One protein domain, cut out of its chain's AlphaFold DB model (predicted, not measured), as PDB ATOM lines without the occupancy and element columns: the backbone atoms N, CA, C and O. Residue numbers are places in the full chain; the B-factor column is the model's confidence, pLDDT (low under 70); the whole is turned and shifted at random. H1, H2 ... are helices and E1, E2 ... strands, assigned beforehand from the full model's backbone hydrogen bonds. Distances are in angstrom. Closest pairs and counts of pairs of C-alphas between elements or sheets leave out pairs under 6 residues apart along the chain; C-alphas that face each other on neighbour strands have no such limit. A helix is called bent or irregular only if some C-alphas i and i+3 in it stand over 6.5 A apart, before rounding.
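AT A GLANCE: This is residues 2 to 34 and 50 to 137 of the 1224 residues of an uncharacterized protein of Prevotella sp (UniProt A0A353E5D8). A twisted four-stranded sheet has helix H3 packed along it; the longest helix, H4, crosses H3 on the side away from the sheet, and H5 lies beyond H4. H1 sits beside H3 and H4, and H2 lies at the end of a long loop. The 121 printed residues run H1 E1 E2 H2 E3 E4 H3 H4 H5, a mixed class of helices and strands; the antiparallel sheet has the order E1 E2 E3 E4. The whole is compact, with a radius of gyration of the C-alphas of 14.6 A and spans of 43 by 37 by 25 A.

IN THESE COORDINATES: The strands are E1, residues 24 to 27; E2, 53 to 61, 17.4 A long; E3, 79 to 84, 16.5 A; and E4, 90 to 92. E2 bends by 96 degrees at residue 58. The helices are H1, residues 2 to 5, from C-alpha 2 at (159.789, 144.179, 145.463); H2, 73 to 77; H3, 93 to 102, 14.7 A; H4, 108 to 123, 22.5 A; and H5, 127 to 132, ending at C-alpha 132 at (169.770, 150.437, 154.144). H2 is only just irregular: C-alphas 73 and 76 are 6.53 A apart.

HOW THE PARTS SIT: Backbone N and O atoms are within hydrogen-bond range across each pair of neighbour strands: N 25 and O 55 at 2.9 A between E1 and E2, N 61 and O 79 at 2.7 A between E2 and E3, and N 82 and O 91 at 2.8 A between E3 and E4, which form a hairpin. H3 is on the sheet at a height of 9.5 A and runs along the strands, at 14 degrees to E4 on the local plane. H1 and H2 only graze the sheet. H3 touches H1, closest at the C-alphas of Ala 5 and Gly 93, 4.7 A. H4 touches H3 with residues 114 to 118 alone, closest at the C-alphas of Ala 99 and Leu 114, 6.5 A, about perpendicular at 70.2 degrees, only just more than steep. H4 and H5 are close but not clearly touching, with the C-alphas of Tyr 123 and Thr 129 6.8 A apart. In H3, H4 and H5 every O i to N i+4 pair is within hydrogen-bond range; H2 has 0 of 1, and 1 of 2 O i to N i+3 pairs, and H1 is too short for an O i to N i+4 pair.

THE WHOLE: The C-alphas of Asn 20 and Glu 127 are the two farthest apart, 43.0 A. Residues 35 to 49 are not printed, and C-alphas 34 and 50 are 13.8 A apart across the cut. The links H1 to E1 and E2 to H2 are long. The mean pLDDT of the printed part is 79.4, with residues 33 to 34, 62 to 63 and 65 to 77 under 70.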
ATOM      1  N   ASN A   2     161.153 143.646 145.653       77.06
ATOM      2  CA  ASN A   2     159.789 144.179 145.463       77.06
ATOM      3  C   ASN A   2     159.696 145.708 145.550       77.06
ATOM      4  O   ASN A   2     159.068 146.341 144.706       77.06
ATOM      5  N   GLN A   3     160.401 146.302 146.515       80.19
ATOM      6  CA  GLN A   3     160.549 147.756 146.637       80.19
ATOM      7  C   GLN A   3     161.192 148.403 145.399       80.19
ATOM      8  O   GLN A   3     160.791 149.490 145.010       80.19
ATOM      9  N   LEU A   4     162.155 147.736 144.749       83.88
ATOM     10  CA  LEU A   4     162.835 148.252 143.552       83.88
ATOM     11  C   LEU A   4     161.973 148.113 142.294       83.88
ATOM     12  O   LEU A   4     161.960 148.997 141.444       83.88
ATOM     13  N   ALA A   5     161.232 147.013 142.178       79.06
ATOM     14  CA  ALA A   5     160.321 146.791 141.062       79.06
ATOM     15  C   ALA A   5     159.157 147.793 141.044       79.06
ATOM     16  O   ALA A   5     158.702 148.181 139.971       79.06
ATOM     17  N   ASN A   6     158.712 148.236 142.223       80.81
ATOM     18  CA  ASN A   6     157.633 149.210 142.388       80.81
ATOM     19  C   ASN A   6     158.106 150.671 142.452       80.81
ATOM     20  O   ASN A   6     157.299 151.547 142.755       80.81
ATOM     21  N   ILE A   7     159.380 150.950 142.151       85.31
ATOM     22  CA  ILE A   7     159.830 152.325 141.905       85.31
ATOM     23  C   ILE A   7     158.987 152.916 140.769       85.31
ATOM     24  O   ILE A   7     158.649 152.223 139.805       85.31
ATOM     25  N   ASP A   8     158.638 154.195 140.888       84.25
ATOM     26  CA  ASP A   8     157.877 154.893 139.859       84.25
ATOM     27  C   ASP A   8     158.636 154.859 138.519       84.25
ATOM     28  O   ASP A   8     159.773 155.317 138.401       84.25
ATOM     29  N   MET A   9     158.018 154.286 137.485       87.12
ATOM     30  CA  MET A   9     158.654 154.148 136.172       87.12
ATOM     31  C   MET A   9     158.913 155.497 135.494       87.12
ATOM     32  O   MET A   9     159.735 155.558 134.579       87.12
ATOM     33  N   THR A  10     158.290 156.582 135.955       81.31
ATOM     34  CA  THR A  10     158.578 157.940 135.469       81.31
ATOM     35  C   THR A  10     160.014 158.399 135.760       81.31
ATOM     36  O   THR A  10     160.535 159.242 135.035       81.31
ATOM     37  N   PHE A  11     160.722 157.774 136.712       83.88
ATOM     38  CA  PHE A  11     162.172 157.971 136.889       83.88
ATOM     39  C   PHE A  11     163.009 157.451 135.704       83.88
ATOM     40  O   PHE A  11     164.179 157.815 135.557       83.88
ATOM     41  N   LEU A  12     162.436 156.572 134.876       85.88
ATOM     42  CA  LEU A  12     163.107 155.927 133.746       85.88
ATOM     43  C   LEU A  12     162.597 156.413 132.386       85.88
ATOM     44  O   LEU A  12     163.367 156.422 131.426       85.88
ATOM     45  N   VAL A  13     161.323 156.802 132.290       88.00
ATOM     46  CA  VAL A  13     160.680 157.234 131.041       88.00
ATOM     47  C   VAL A  13     159.883 158.519 131.231       88.00
ATOM     48  O   VAL A  13     159.178 158.688 132.220       88.00
ATOM     49  N   LYS A  14     159.954 159.419 130.245       86.62
ATOM     50  CA  LYS A  14     159.221 160.690 130.271       86.62
ATOM     51  C   LYS A  14     157.760 160.480 129.823       86.62
ATOM     52  O   LYS A  14     157.557 159.967 128.716       86.62
ATOM     53  N   PRO A  15     156.748 160.867 130.625       87.62
ATOM     54  CA  PRO A  15     155.346 160.878 130.200       87.62
ATOM     55  C   PRO A  15     155.105 161.838 129.027       87.62
ATOM     56  O   PRO A  15     155.803 162.842 128.897       87.62
ATOM     57  N   ALA A  16     154.126 161.528 128.180       84.50
ATOM     58  CA  ALA A  16     153.618 162.461 127.181       84.50
ATOM     59  C   ALA A  16     152.735 163.531 127.838       84.50
ATOM     60  O   ALA A  16     152.040 163.239 128.816       84.50
ATOM     61  N   ASP A  17     152.740 164.737 127.272       80.81
ATOM     62  CA  ASP A  17     151.972 165.867 127.804       80.81
ATOM     63  C   ASP A  17     150.452 165.651 127.648       80.81
ATOM     64  O   ASP A  17     149.682 165.993 128.542       80.81
ATOM     65  N   GLU A  18     150.018 164.996 126.563       74.25
ATOM     66  CA  GLU A  18     148.620 164.612 126.325       74.25
ATOM     67  C   GLU A  18     148.388 163.114 126.586       74.25
ATOM     68  O   GLU A  18     149.116 162.251 126.085       74.25
ATOM     69  N   GLN A  19     147.349 162.796 127.364       81.44
ATOM     70  CA  GLN A  19     146.958 161.431 127.732       81.44
ATOM     71  C   GLN A  19     145.537 161.153 127.231       81.44
ATOM     72  O   GLN A  19     144.593 161.820 127.641       81.44
ATOM     73  N   ASN A  20     145.381 160.151 126.363       71.50
ATOM     74  CA  ASN A  20     144.119 159.910 125.647       71.50
ATOM     75  C   ASN A  20     143.259 158.772 126.230       71.50
ATOM     76  O   ASN A  20     142.126 158.592 125.792       71.50
ATOM     77  N   ILE A  21     143.781 157.965 127.165       78.75
ATOM     78  CA  ILE A  21     143.104 156.755 127.666       78.75
ATOM     79  C   ILE A  21     143.212 156.672 129.191       78.75
ATOM     80  O   ILE A  21     144.305 156.679 129.758       78.75
ATOM     81  N   GLU A  22     142.067 156.536 129.859       74.06
ATOM     82  CA  GLU A  22     141.983 156.349 131.308       74.06
ATOM     83  C   GLU A  22     142.650 155.022 131.736       74.06
ATOM     84  O   GLU A  22     142.511 153.993 131.074       74.06
ATOM     85  N   ASN A  23     143.395 155.029 132.847       79.50
ATOM     86  CA  ASN A  23     144.207 153.902 133.351       79.50
ATOM     87  C   ASN A  23     145.434 153.500 132.507       79.50
ATOM     88  O   ASN A  23     146.091 152.505 132.826       79.50
ATOM     89  N   GLN A  24     145.810 154.287 131.497       86.88
ATOM     90  CA  GLN A  24     147.063 154.132 130.757       86.88
ATOM     91  C   GLN A  24     147.881 155.425 130.834       86.88
ATOM     92  O   GLN A  24     147.319 156.515 130.866       86.88
ATOM     93  N   ILE A  25     149.209 155.313 130.897       89.12
ATOM     94  CA  ILE A  25     150.114 156.452 130.706       89.12
ATOM     95  C   ILE A  25     150.917 156.192 129.440       89.12
ATOM     96  O   ILE A  25     151.682 155.227 129.379       89.12
ATOM     97  N   ALA A  26     150.750 157.052 128.442       89.25
ATOM     98  CA  ALA A  26     151.604 157.097 127.271       89.25
ATOM     99  C   ALA A  26     152.895 157.858 127.606       89.25
ATOM    100  O   ALA A  26     152.862 158.973 128.128       89.25
ATOM    101  N   CYS A  27     154.036 157.253 127.296       88.69
ATOM    102  CA  CYS A  27     155.374 157.795 127.499       88.69
ATOM    103  C   CYS A  27     156.168 157.781 126.188       88.69
ATOM    104  O   CYS A  27     155.881 157.021 125.249       88.69
ATOM    105  N   PHE A  28     157.227 158.586 126.148       87.81
ATOM    106  CA  PHE A  28     158.238 158.505 125.101       87.81
ATOM    107  C   PHE A  28     159.031 157.204 125.242       87.81
ATOM    108  O   PHE A  28     159.453 156.820 126.334       87.81
ATOM    109  N   CYS A  29     159.180 156.485 124.131       85.44
ATOM    110  CA  CYS A  29     159.702 155.127 124.155       85.44
ATOM    111  C   CYS A  29     161.227 155.107 124.344       85.44
ATOM    112  O   CYS A  29     161.939 155.604 123.466       85.44
ATOM    113  N   PRO A  30     161.748 154.445 125.396       82.81
ATOM    114  CA  PRO A  30     163.186 154.378 125.651       82.81
ATOM    115  C   PRO A  30     163.921 153.408 124.714       82.81
ATOM    116  O   PRO A  30     165.143 153.420 124.647       82.81
ATOM    117  N   PHE A  31     163.199 152.542 123.995       80.50
ATOM    118  CA  PHE A  31     163.800 151.542 123.103       80.50
ATOM    119  C   PHE A  31     163.950 152.026 121.659       80.50
ATOM    120  O   PHE A  31     164.546 151.326 120.841       80.50
ATOM    121  N   CYS A  32     163.340 153.159 121.308       72.06
ATOM    122  CA  CYS A  32     163.130 153.555 119.920       72.06
ATOM    123  C   CYS A  32     163.624 154.983 119.630       72.06
ATOM    124  O   CYS A  32     162.800 155.815 119.275       72.06
ATOM    125  N   GLN A  33     164.930 155.274 119.743       57.91
ATOM    126  CA  GLN A  33     165.612 156.500 119.238       57.91
ATOM    127  C   GLN A  33     167.141 156.372 119.451       57.91
ATOM    128  O   GLN A  33     167.517 155.694 120.397       57.91
ATOM    129  N   LYS A  34     168.115 156.935 118.707       44.38
ATOM    130  CA  LYS A  34     168.282 157.762 117.487       44.38
ATOM    131  C   LYS A  34     169.276 156.991 116.581       44.38
ATOM    132  O   LYS A  34     170.267 156.489 117.098       44.38
ATOM    133  N   THR A  50     156.020 160.109 118.256       74.19
ATOM    134  CA  THR A  50     154.709 159.720 118.793       74.19
ATOM    135  C   THR A  50     154.921 158.880 120.059       74.19
ATOM    136  O   THR A  50     155.700 157.921 120.001       74.19
ATOM    137  N   PRO A  51     154.276 159.186 121.198       81.50
ATOM    138  CA  PRO A  51     154.378 158.362 122.396       81.50
ATOM    139  C   PRO A  51     153.719 157.000 122.142       81.50
ATOM    140  O   PRO A  51     152.546 156.906 121.793       81.50
ATOM    141  N   HIS A  52     154.508 155.932 122.250       86.31
ATOM    142  CA  HIS A  52     154.104 154.554 121.920       86.31
ATOM    143  C   HIS A  52     154.603 153.532 122.956       86.31
ATOM    144  O   HIS A  52     154.609 152.321 122.719       86.31
ATOM    145  N   PHE A  53     155.062 154.022 124.108       90.44
ATOM    146  CA  PHE A  53     155.340 153.212 125.285       90.44
ATOM    147  C   PHE A  53     154.211 153.428 126.284       90.44
ATOM    148  O   PHE A  53     153.950 154.560 126.670       90.44
ATOM    149  N   ILE A  54     153.521 152.360 126.667       90.62
ATOM    150  CA  ILE A  54     152.312 152.423 127.483       90.62
ATOM    151  C   ILE A  54     152.576 151.765 128.834       90.62
ATOM    152  O   ILE A  54     153.026 150.619 128.890       90.62
ATOM    153  N   ILE A  55     152.257 152.477 129.912       91.06
ATOM    154  CA  ILE A  55     152.192 151.959 131.281       91.06
ATOM    155  C   ILE A  55     150.720 151.709 131.625       91.06
ATOM    156  O   ILE A  55     149.910 152.634 131.576       91.06
ATOM    157  N   TYR A  56     150.366 150.484 132.007       87.94
ATOM    158  CA  TYR A  56     148.988 150.084 132.312       87.94
ATOM    159  C   TYR A  56     148.746 150.103 133.822       87.94
ATOM    160  O   TYR A  56     149.104 149.158 134.520       87.94
ATOM    161  N   LYS A  57     148.101 151.152 134.348       81.38
ATOM    162  CA  LYS A  57     147.913 151.342 135.801       81.38
ATOM    163  C   LYS A  57     147.116 150.216 136.473       81.38
ATOM    164  O   LYS A  57     147.329 149.949 137.652       81.38
ATOM    165  N   ASN A  58     146.219 149.571 135.730       79.38
ATOM    166  CA  ASN A  58     145.329 148.510 136.208       79.38
ATOM    167  C   ASN A  58     145.845 147.085 135.942       79.38
ATOM    168  O   ASN A  58     145.183 146.125 136.327       79.38
ATOM    169  N   GLN A  59     146.998 146.925 135.287       80.12
ATOM    170  CA  GLN A  59     147.599 145.616 135.040       80.12
ATOM    171  C   GLN A  59     148.882 145.505 135.856       80.12
ATOM    172  O   GLN A  59     149.823 146.272 135.655       80.12
ATOM    173  N   ARG A  60     148.914 144.557 136.791       74.38
ATOM    174  CA  ARG A  60     150.043 144.337 137.697       74.38
ATOM    175  C   ARG A  60     150.548 142.904 137.613       74.38
ATOM    176  O   ARG A  60     149.782 141.999 137.284       74.38
ATOM    177  N   GLY A  61     151.847 142.739 137.844       73.12
ATOM    178  CA  GLY A  61     152.518 141.461 137.762       73.12
ATOM    179  C   GLY A  61     154.048 141.459 137.815       73.12
ATOM    180  O   GLY A  61     154.660 142.318 138.444       73.12
ATOM    181  N   GLY A  62     154.664 140.469 137.165       69.81
ATOM    182  CA  GLY A  62     156.112 140.237 137.143       69.81
ATOM    183  C   GLY A  62     156.586 139.225 138.183       69.81
ATOM    184  O   GLY A  62     155.786 138.605 138.880       69.81
ATOM    185  N   LEU A  63     157.906 139.079 138.318       68.94
ATOM    186  CA  LEU A  63     158.534 138.170 139.291       68.94
ATOM    187  C   LEU A  63     158.400 138.640 140.759       68.94
ATOM    188  O   LEU A  63     159.041 138.082 141.640       68.94
ATOM    189  N   TYR A  64     157.621 139.679 141.056       71.69
ATOM    190  CA  TYR A  64     157.635 140.387 142.342       71.69
ATOM    191  C   TYR A  64     156.326 140.197 143.100       71.69
ATOM    192  O   TYR A  64     155.254 140.223 142.497       71.69
ATOM    193  N   ASN A  65     156.403 140.089 144.426       60.06
ATOM    194  CA  ASN A  65     155.221 140.155 145.287       60.06
ATOM    195  C   ASN A  65     155.027 141.592 145.810       60.06
ATOM    196  O   ASN A  65     155.940 142.418 145.767       60.06
ATOM    197  N   GLY A  66     153.829 141.921 146.283       53.53
ATOM    198  CA  GLY A  66     153.504 143.280 146.723       53.53
ATOM    199  C   GLY A  66     154.043 143.727 148.069       53.53
ATOM    200  O   GLY A  66     153.696 144.813 148.533       53.53
ATOM    201  N   VAL A  67     154.859 142.905 148.722       53.59
ATOM    202  CA  VAL A  67     155.317 143.175 150.082       53.59
ATOM    203  C   VAL A  67     156.333 144.321 150.054       53.59
ATOM    204  O   VAL A  67     157.407 144.201 149.456       53.59
ATOM    205  N   GLY A  68     155.990 145.434 150.714       50.97
ATOM    206  CA  GLY A  68     156.889 146.570 150.949       50.97
ATOM    207  C   GLY A  68     156.579 147.868 150.193       50.97
ATOM    208  O   GLY A  68     157.480 148.695 150.079       50.97
ATOM    209  N   VAL A  69     155.360 148.064 149.676       53.06
ATOM    210  CA  VAL A  69     154.908 149.372 149.161       53.06
ATOM    211  C   VAL A  69     153.996 150.036 150.192       53.06
ATOM    212  O   VAL A  69     152.820 149.688 150.301       53.06
ATOM    213  N   ASP A  70     154.526 151.000 150.944       51.56
ATOM    214  CA  ASP A  70     153.723 151.767 151.897       51.56
ATOM    215  C   ASP A  70     152.619 152.546 151.155       51.56
ATOM    216  O   ASP A  70     152.887 153.311 150.229       51.56
ATOM    217  N   GLY A  71     151.356 152.334 151.538       54.34
ATOM    218  CA  GLY A  71     150.216 153.133 151.068       54.34
ATOM    219  C   GLY A  71     149.532 152.696 149.762       54.34
ATOM    220  O   GLY A  71     148.577 153.356 149.353       54.34
ATOM    221  N   ASN A  72     149.931 151.589 149.120       58.72
ATOM    222  CA  ASN A  72     149.269 151.093 147.903       58.72
ATOM    223  C   ASN A  72     148.675 149.687 148.089       58.72
ATOM    224  O   ASN A  72     149.356 148.686 147.883       58.72
ATOM    225  N   LYS A  73     147.372 149.612 148.401       57.16
ATOM    226  CA  LYS A  73     146.641 148.341 148.594       57.16
ATOM    227  C   LYS A  73     146.682 147.404 147.377       57.16
ATOM    228  O   LYS A  73     146.536 146.203 147.539       57.16
ATOM    229  N   GLN A  74     146.888 147.927 146.164       55.88
ATOM    230  CA  GLN A  74     146.987 147.111 144.945       55.88
ATOM    231  C   GLN A  74     148.399 146.570 144.689       55.88
ATOM    232  O   GLN A  74     148.585 145.782 143.759       55.88
ATOM    233  N   ALA A  75     149.400 146.988 145.472       57.09
ATOM    234  CA  ALA A  75     150.763 146.489 145.332       57.09
ATOM    235  C   ALA A  75     150.839 144.975 145.551       57.09
ATOM    236  O   ALA A  75     151.643 144.335 144.880       57.09
ATOM    237  N   GLU A  76     149.960 144.407 146.392       58.22
ATOM    238  CA  GLU A  76     149.812 142.965 146.673       58.22
ATOM    239  C   GLU A  76     149.732 142.091 145.407       58.22
ATOM    240  O   GLU A  76     150.162 140.941 145.436       58.22
ATOM    241  N   HIS A  77     149.301 142.655 144.271       63.00
ATOM    242  CA  HIS A  77     149.155 141.973 142.979       63.00
ATOM    243  C   HIS A  77     150.359 142.119 142.014       63.00
ATOM    244  O   HIS A  77     150.247 141.770 140.839       63.00
ATOM    245  N   GLY A  78     151.500 142.656 142.466       72.81
ATOM    246  CA  GLY A  78     152.736 142.785 141.678       72.81
ATOM    247  C   GLY A  78     153.022 144.195 141.126       72.81
ATOM    248  O   GLY A  78     152.345 145.183 141.439       72.81
ATOM    249  N   ALA A  79     154.064 144.306 140.298       79.62
ATOM    250  CA  ALA A  79     154.539 145.563 139.718       79.62
ATOM    251  C   ALA A  79     153.752 145.967 138.455       79.62
ATOM    252  O   ALA A  79     153.183 145.129 137.768       79.62
ATOM    253  N   ILE A  80     153.695 147.258 138.128       84.25
ATOM    254  CA  ILE A  80     152.852 147.775 137.030       84.25
ATOM    255  C   ILE A  80     153.359 147.298 135.657       84.25
ATOM    256  O   ILE A  80     154.550 147.411 135.367       84.25
ATOM    257  N   ARG A  81     152.459 146.827 134.786       86.19
ATOM    258  CA  ARG A  81     152.789 146.386 133.423       86.19
ATOM    259  C   ARG A  81     153.150 147.564 132.519       86.19
ATOM    260  O   ARG A  81     152.467 148.590 132.509       86.19
ATOM    261  N   TRP A  82     154.152 147.369 131.673       89.38
ATOM    262  CA  TRP A  82     154.511 148.276 130.589       89.38
ATOM    263  C   TRP A  82     154.639 147.536 129.252       89.38
ATOM    264  O   TRP A  82     154.916 146.336 129.211       89.38
ATOM    265  N   MET A  83     154.428 148.244 128.140       86.81
ATOM    266  CA  MET A  83     154.591 147.709 126.784       86.81
ATOM    267  C   MET A  83     155.008 148.793 125.789       86.81
ATOM    268  O   MET A  83     154.417 149.866 125.731       86.81
ATOM    269  N   CYS A  84     155.972 148.479 124.929       86.38
ATOM    270  CA  CYS A  84     156.246 149.222 123.710       86.38
ATOM    271  C   CYS A  84     155.414 148.637 122.565       86.38
ATOM    272  O   CYS A  84     155.678 147.524 122.108       86.38
ATOM    273  N   THR A  85     154.449 149.398 122.054       82.25
ATOM    274  CA  THR A  85     153.539 148.918 121.000       82.25
ATOM    275  C   THR A  85     154.224 148.757 119.640       82.25
ATOM    276  O   THR A  85     153.738 148.013 118.798       82.25
ATOM    277  N   LYS A  86     155.390 149.392 119.433       77.50
ATOM    278  CA  LYS A  86     156.176 149.297 118.191       77.50
ATOM    279  C   LYS A  86     157.121 148.096 118.147       77.50
ATOM    280  O   LYS A  86     157.300 147.495 117.095       77.50
ATOM    281  N   THR A  87     157.765 147.772 119.269       71.06
ATOM    282  CA  THR A  87     158.724 146.650 119.344       71.06
ATOM    283  C   THR A  87     158.104 145.373 119.900       71.06
ATOM    284  O   THR A  87     158.750 144.331 119.862       71.06
ATOM    285  N   GLY A  88     156.899 145.446 120.473       70.69
ATOM    286  CA  GLY A  88     156.256 144.338 121.182       70.69
ATOM    287  C   GLY A  88     156.861 144.037 122.560       70.69
ATOM    288  O   GLY A  88     156.314 143.216 123.293       70.69
ATOM    289  N   LYS A  89     157.958 144.703 122.956       75.62
ATOM    290  CA  LYS A  89     158.589 144.508 124.270       75.62
ATOM    291  C   LYS A  89     157.615 144.874 125.386       75.62
ATOM    292  O   LYS A  89     157.063 145.971 125.373       75.62
ATOM    293  N   SER A  90     157.459 144.001 126.374       80.12
ATOM    294  CA  SER A  90     156.664 144.258 127.576       80.12
ATOM    295  C   SER A  90     157.327 143.660 128.814       80.12
ATOM    296  O   SER A  90     158.227 142.827 128.694       80.12
ATOM    297  N   GLY A  91     156.895 144.110 129.987       81.12
ATOM    298  CA  GLY A  91     157.377 143.645 131.285       81.12
ATOM    299  C   GLY A  91     156.623 144.324 132.425       81.12
ATOM    300  O   GLY A  91     155.598 144.974 132.195       81.12
ATOM    301  N   TYR A  92     157.130 144.176 133.645       84.00
ATOM    302  CA  TYR A  92     156.497 144.658 134.868       84.00
ATOM    303  C   TYR A  92     157.476 145.405 135.780       84.00
ATOM    304  O   TYR A  92     158.507 144.885 136.201       84.00
ATOM    305  N   GLY A  93     157.119 146.633 136.146       86.38
ATOM    306  CA  GLY A  93     157.874 147.453 137.086       86.38
ATOM    307  C   GLY A  93     159.136 148.100 136.518       86.38
ATOM    308  O   GLY A  93     159.587 147.820 135.404       86.38
ATOM    309  N   ALA A  94     159.725 148.976 137.333       88.12
ATOM    310  CA  ALA A  94     160.908 149.752 136.975       88.12
ATOM    311  C   ALA A  94     162.158 148.884 136.808       88.12
ATOM    312  O   ALA A  94     162.973 149.153 135.931       88.12
ATOM    313  N   LEU A  95     162.304 147.827 137.609       85.94
ATOM    314  CA  LEU A  95     163.480 146.964 137.542       85.94
ATOM    315  C   LEU A  95     163.556 146.202 136.205       85.94
ATOM    316  O   LEU A  95     164.610 146.202 135.570       85.94
ATOM    317  N   GLU A  96     162.437 145.642 135.735       84.75
ATOM    318  CA  GLU A  96     162.357 144.986 134.419       84.75
ATOM    319  C   GLU A  96     162.536 145.978 133.267       84.75
ATOM    320  O   GLU A  96     163.241 145.697 132.297       84.75
ATOM    321  N   LEU A  97     161.938 147.167 133.381       86.44
ATOM    322  CA  LEU A  97     162.117 148.229 132.392       86.44
ATOM    323  C   LEU A  97     163.590 148.640 132.283       86.44
ATOM    324  O   LEU A  97     164.134 148.727 131.182       86.44
ATOM    325  N   TYR A  98     164.254 148.841 133.420       88.19
ATOM    326  CA  TYR A  98     165.656 149.240 133.472       88.19
ATOM    327  C   TYR A  98     166.580 148.172 132.880       88.19
ATOM    328  O   TYR A  98     167.486 148.484 132.102       88.19
ATOM    329  N   ALA A  99     166.308 146.901 133.176       82.56
ATOM    330  CA  ALA A  99     167.002 145.769 132.579       82.56
ATOM    331  C   ALA A  99     166.818 145.719 131.050       82.56
ATOM    332  O   ALA A  99     167.796 145.592 130.307       82.56
ATOM    333  N   ALA A 100     165.590 145.930 130.564       79.38
ATOM    334  CA  ALA A 100     165.279 145.988 129.138       79.38
ATOM    335  C   ALA A 100     165.956 147.167 128.415       79.38
ATOM    336  O   ALA A 100     166.329 147.029 127.247       79.38
ATOM    337  N   MET A 101     166.133 148.311 129.089       82.19
ATOM    338  CA  MET A 101     166.853 149.481 128.559       82.19
ATOM    339  C   MET A 101     168.358 149.223 128.422       82.19
ATOM    340  O   MET A 101     168.976 149.697 127.475       82.19
ATOM    341  N   ARG A 102     168.950 148.462 129.351       79.25
ATOM    342  CA  ARG A 102     170.385 148.122 129.362       79.25
ATOM    343  C   ARG A 102     170.721 146.844 128.590       79.25
ATOM    344  O   ARG A 102     171.898 146.560 128.396       79.25
ATOM    345  N   ASN A 103     169.710 146.082 128.173       74.56
ATOM    346  CA  ASN A 103     169.863 144.763 127.558       74.56
ATOM    347  C   ASN A 103     170.694 143.795 128.436       74.56
ATOM    348  O   ASN A 103     171.543 143.065 127.929       74.56
ATOM    349  N   LEU A 104     170.460 143.809 129.756       72.19
ATOM    350  CA  LEU A 104     171.156 142.974 130.748       72.19
ATOM    351  C   LEU A 104     170.203 141.945 131.374       72.19
ATOM    352  O   LEU A 104     169.108 142.371 131.723       72.19
ATOM    353  N   PRO A 105     170.622 140.673 131.587       70.31
ATOM    354  CA  PRO A 105     169.814 139.633 132.231       70.31
ATOM    355  C   PRO A 105     169.411 139.986 133.671       70.31
ATOM    356  O   PRO A 105     170.141 140.658 134.396       70.31
ATOM    357  N   MET A 106     168.276 139.454 134.121       73.12
ATOM    358  CA  MET A 106     167.702 139.651 135.457       73.12
ATOM    359  C   MET A 106     167.900 138.439 136.371       73.12
ATOM    360  O   MET A 106     167.051 138.096 137.190       73.12
ATOM    361  N   HIS A 107     169.065 137.813 136.287       73.69
ATOM    362  CA  HIS A 107     169.512 136.827 137.264       73.69
ATOM    363  C   HIS A 107     170.991 137.048 137.584       73.69
ATOM    364  O   HIS A 107     171.704 137.761 136.871       73.69
ATOM    365  N   GLY A 108     171.476 136.417 138.650       78.06
ATOM    366  CA  GLY A 108     172.901 136.401 138.956       78.06
ATOM    367  C   GLY A 108     173.515 137.796 139.139       78.06
ATOM    368  O   GLY A 108     172.888 138.723 139.652       78.06
ATOM    369  N   ALA A 109     174.762 137.952 138.692       79.19
ATOM    370  CA  ALA A 109     175.530 139.187 138.855       79.19
ATOM    371  C   ALA A 109     174.893 140.380 138.125       79.19
ATOM    372  O   ALA A 109     174.980 141.513 138.594       79.19
ATOM    373  N   SER A 110     174.223 140.129 137.000       80.31
ATOM    374  CA  SER A 110     173.521 141.165 136.244       80.31
ATOM    375  C   SER A 110     172.320 141.705 137.012       80.31
ATOM    376  O   SER A 110     172.149 142.919 137.061       80.31
ATOM    377  N   LEU A 111     171.557 140.847 137.702       83.19
ATOM    378  CA  LEU A 111     170.480 141.296 138.588       83.19
ATOM    379  C   LEU A 111     171.006 142.141 139.752       83.19
ATOM    380  O   LEU A 111     170.436 143.194 140.037       83.19
ATOM    381  N   LEU A 112     172.096 141.707 140.395       86.81
ATOM    382  CA  LEU A 112     172.751 142.478 141.456       86.81
ATOM    383  C   LEU A 112     173.176 143.859 140.944       86.81
ATOM    384  O   LEU A 112     172.826 144.867 141.552       86.81
ATOM    385  N   ARG A 113     173.847 143.908 139.785       87.62
ATOM    386  CA  ARG A 113     174.269 145.153 139.130       87.62
ATOM    387  C   ARG A 113     173.085 146.054 138.792       87.62
ATOM    388  O   ARG A 113     173.129 147.241 139.076       87.62
ATOM    389  N   LEU A 114     172.015 145.503 138.222       88.69
ATOM    390  CA  LEU A 114     170.805 146.257 137.889       88.69
ATOM    391  C   LEU A 114     170.152 146.856 139.136       88.69
ATOM    392  O   LEU A 114     169.760 148.020 139.116       88.69
ATOM    393  N   CYS A 115     170.054 146.079 140.216       89.44
ATOM    394  CA  CYS A 115     169.496 146.550 141.479       89.44
ATOM    395  C   CYS A 115     170.379 147.635 142.109       89.44
ATOM    396  O   CYS A 115     169.856 148.662 142.531       89.44
ATOM    397  N   HIS A 116     171.697 147.423 142.137       90.25
ATOM    398  CA  HIS A 116     172.679 148.400 142.601       90.25
ATOM    399  C   HIS A 116     172.575 149.716 141.819       90.25
ATOM    400  O   HIS A 116     172.347 150.769 142.410       90.25
ATOM    401  N   ASP A 117     172.659 149.652 140.488       90.50
ATOM    402  CA  ASP A 117     172.651 150.828 139.617       90.50
ATOM    403  C   ASP A 117     171.318 151.584 139.702       90.50
ATOM    404  O   ASP A 117     171.299 152.815 139.674       90.50
ATOM    405  N   LEU A 118     170.196 150.865 139.823       89.50
ATOM    406  CA  LEU A 118     168.880 151.478 139.993       89.50
ATOM    407  C   LEU A 118     168.761 152.181 141.354       89.50
ATOM    408  O   LEU A 118     168.252 153.297 141.416       89.50
ATOM    409  N   VAL A 119     169.266 151.570 142.433       89.69
ATOM    410  CA  VAL A 119     169.287 152.183 143.773       89.69
ATOM    411  C   VAL A 119     170.182 153.417 143.801       89.69
ATOM    412  O   VAL A 119     169.735 154.462 144.266       89.69
ATOM    413  N   ALA A 120     171.398 153.329 143.261       88.31
ATOM    414  CA  ALA A 120     172.322 154.457 143.193       88.31
ATOM    415  C   ALA A 120     171.740 155.620 142.373       88.31
ATOM    416  O   ALA A 120     171.893 156.778 142.749       88.31
ATOM    417  N   ARG A 121     171.010 155.323 141.290       86.75
ATOM    418  CA  ARG A 121     170.355 156.341 140.457       86.75
ATOM    419  C   ARG A 121     169.189 157.042 141.156       86.75
ATOM    420  O   ARG A 121     169.006 158.235 140.946       86.75
ATOM    421  N   VAL A 122     168.384 156.311 141.929       85.44
ATOM    422  CA  VAL A 122     167.166 156.854 142.559       85.44
ATOM    423  C   VAL A 122     167.456 157.492 143.920       85.44
ATOM    424  O   VAL A 122     166.870 158.520 144.244       85.44
ATOM    425  N   TYR A 123     168.358 156.906 144.711       85.44
ATOM    426  CA  TYR A 123     168.611 157.299 146.103       85.44
ATOM    427  C   TYR A 123     170.026 157.860 146.352       85.44
ATOM    428  O   TYR A 123     170.300 158.334 147.454       85.44
ATOM    429  N   GLY A 124     170.924 157.821 145.360       86.12
ATOM    430  CA  GLY A 124     172.336 158.194 145.506       86.12
ATOM    431  C   GLY A 124     173.192 157.109 146.177       86.12
ATOM    432  O   GLY A 124     172.695 156.303 146.965       86.12
ATOM    433  N   ASP A 125     174.496 157.093 145.885       88.56
ATOM    434  CA  ASP A 125     175.469 156.197 146.530       88.56
ATOM    435  C   ASP A 125     176.113 156.876 147.754       88.56
ATOM    436  O   ASP A 125     177.177 157.488 147.665       88.56
ATOM    437  N   ASN A 126     175.428 156.817 148.898       90.06
ATOM    438  CA  ASN A 126     175.897 157.365 150.173       90.06
ATOM    439  C   ASN A 126     175.816 156.318 151.301       90.06
ATOM    440  O   ASN A 126     175.219 155.249 151.149       90.06
ATOM    441  N   GLU A 127     176.420 156.622 152.451       88.44
ATOM    442  CA  GLU A 127     176.521 155.688 153.581       88.44
ATOM    443  C   GLU A 127     175.151 155.245 154.121       88.44
ATOM    444  O   GLU A 127     174.968 154.074 154.452       88.44
ATOM    445  N   GLN A 128     174.149 156.133 154.110       89.81
ATOM    446  CA  GLN A 128     172.779 155.798 154.516       89.81
ATOM    447  C   GLN A 128     172.127 154.801 153.548       89.81
ATOM    448  O   GLN A 128     171.502 153.832 153.984       89.81
ATOM    449  N   THR A 129     172.305 154.989 152.235       86.81
ATOM    450  CA  THR A 129     171.820 154.055 151.209       86.81
ATOM    451  C   THR A 129     172.499 152.692 151.341       86.81
ATOM    452  O   THR A 129     171.819 151.663 151.291       86.81
ATOM    453  N   ARG A 130     173.818 152.665 151.574       89.50
ATOM    454  CA  ARG A 130     174.583 151.422 151.776       89.50
ATOM    455  C   ARG A 130     174.153 150.676 153.038       89.50
ATOM    456  O   ARG A 130     173.977 149.462 152.986       89.50
ATOM    457  N   ALA A 131     173.915 151.392 154.137       87.81
ATOM    458  CA  ALA A 131     173.414 150.817 155.384       87.81
ATOM    459  C   ALA A 131     171.983 150.269 155.253       87.81
ATOM    460  O   ALA A 131     171.654 149.255 155.864       87.81
ATOM    461  N   LYS A 132     171.137 150.901 154.427       86.50
ATOM    462  CA  LYS A 132     169.770 150.437 154.144       86.50
ATOM    463  C   LYS A 132     169.736 149.185 153.258       86.50
ATOM    464  O   LYS A 132     168.834 148.364 153.408       86.50
ATOM    465  N   TRP A 133     170.703 149.026 152.350       86.44
ATOM    466  CA  TRP A 133     170.741 147.937 151.364       86.44
ATOM    467  C   TRP A 133     172.059 147.143 151.368       86.44
ATOM    468  O   TRP A 133     172.664 146.957 150.309       86.44
ATOM    469  N   PRO A 134     172.512 146.604 152.512       86.38
ATOM    470  CA  PRO A 134     173.860 146.046 152.644       86.38
ATOM    471  C   PRO A 134     174.135 144.892 151.668       86.38
ATOM    472  O   PRO A 134     175.243 144.761 151.158       86.38
ATOM    473  N   MET A 135     173.117 144.094 151.333       83.75
ATOM    474  CA  MET A 135     173.244 142.971 150.396       83.75
ATOM    475  C   MET A 135     173.502 143.410 148.943       83.75
ATOM    476  O   MET A 135     174.100 142.647 148.191       83.75
ATOM    477  N   LEU A 136     173.075 144.618 148.536       86.44
ATOM    478  CA  LEU A 136     173.301 145.144 147.179       86.44
ATOM    479  C   LEU A 136     174.735 145.631 146.960       86.44
ATOM    480  O   LEU A 136     175.218 145.633 145.832       86.44
ATOM    481  N   PHE A 137     175.401 146.042 148.037       85.38
ATOM    482  CA  PHE A 137     176.772 146.554 148.013       85.38
ATOM    483  C   PHE A 137     177.799 145.507 148.476       85.38
ATOM    484  O   PHE A 137     178.992 145.795 148.561       85.38
TER     485      PHE A 137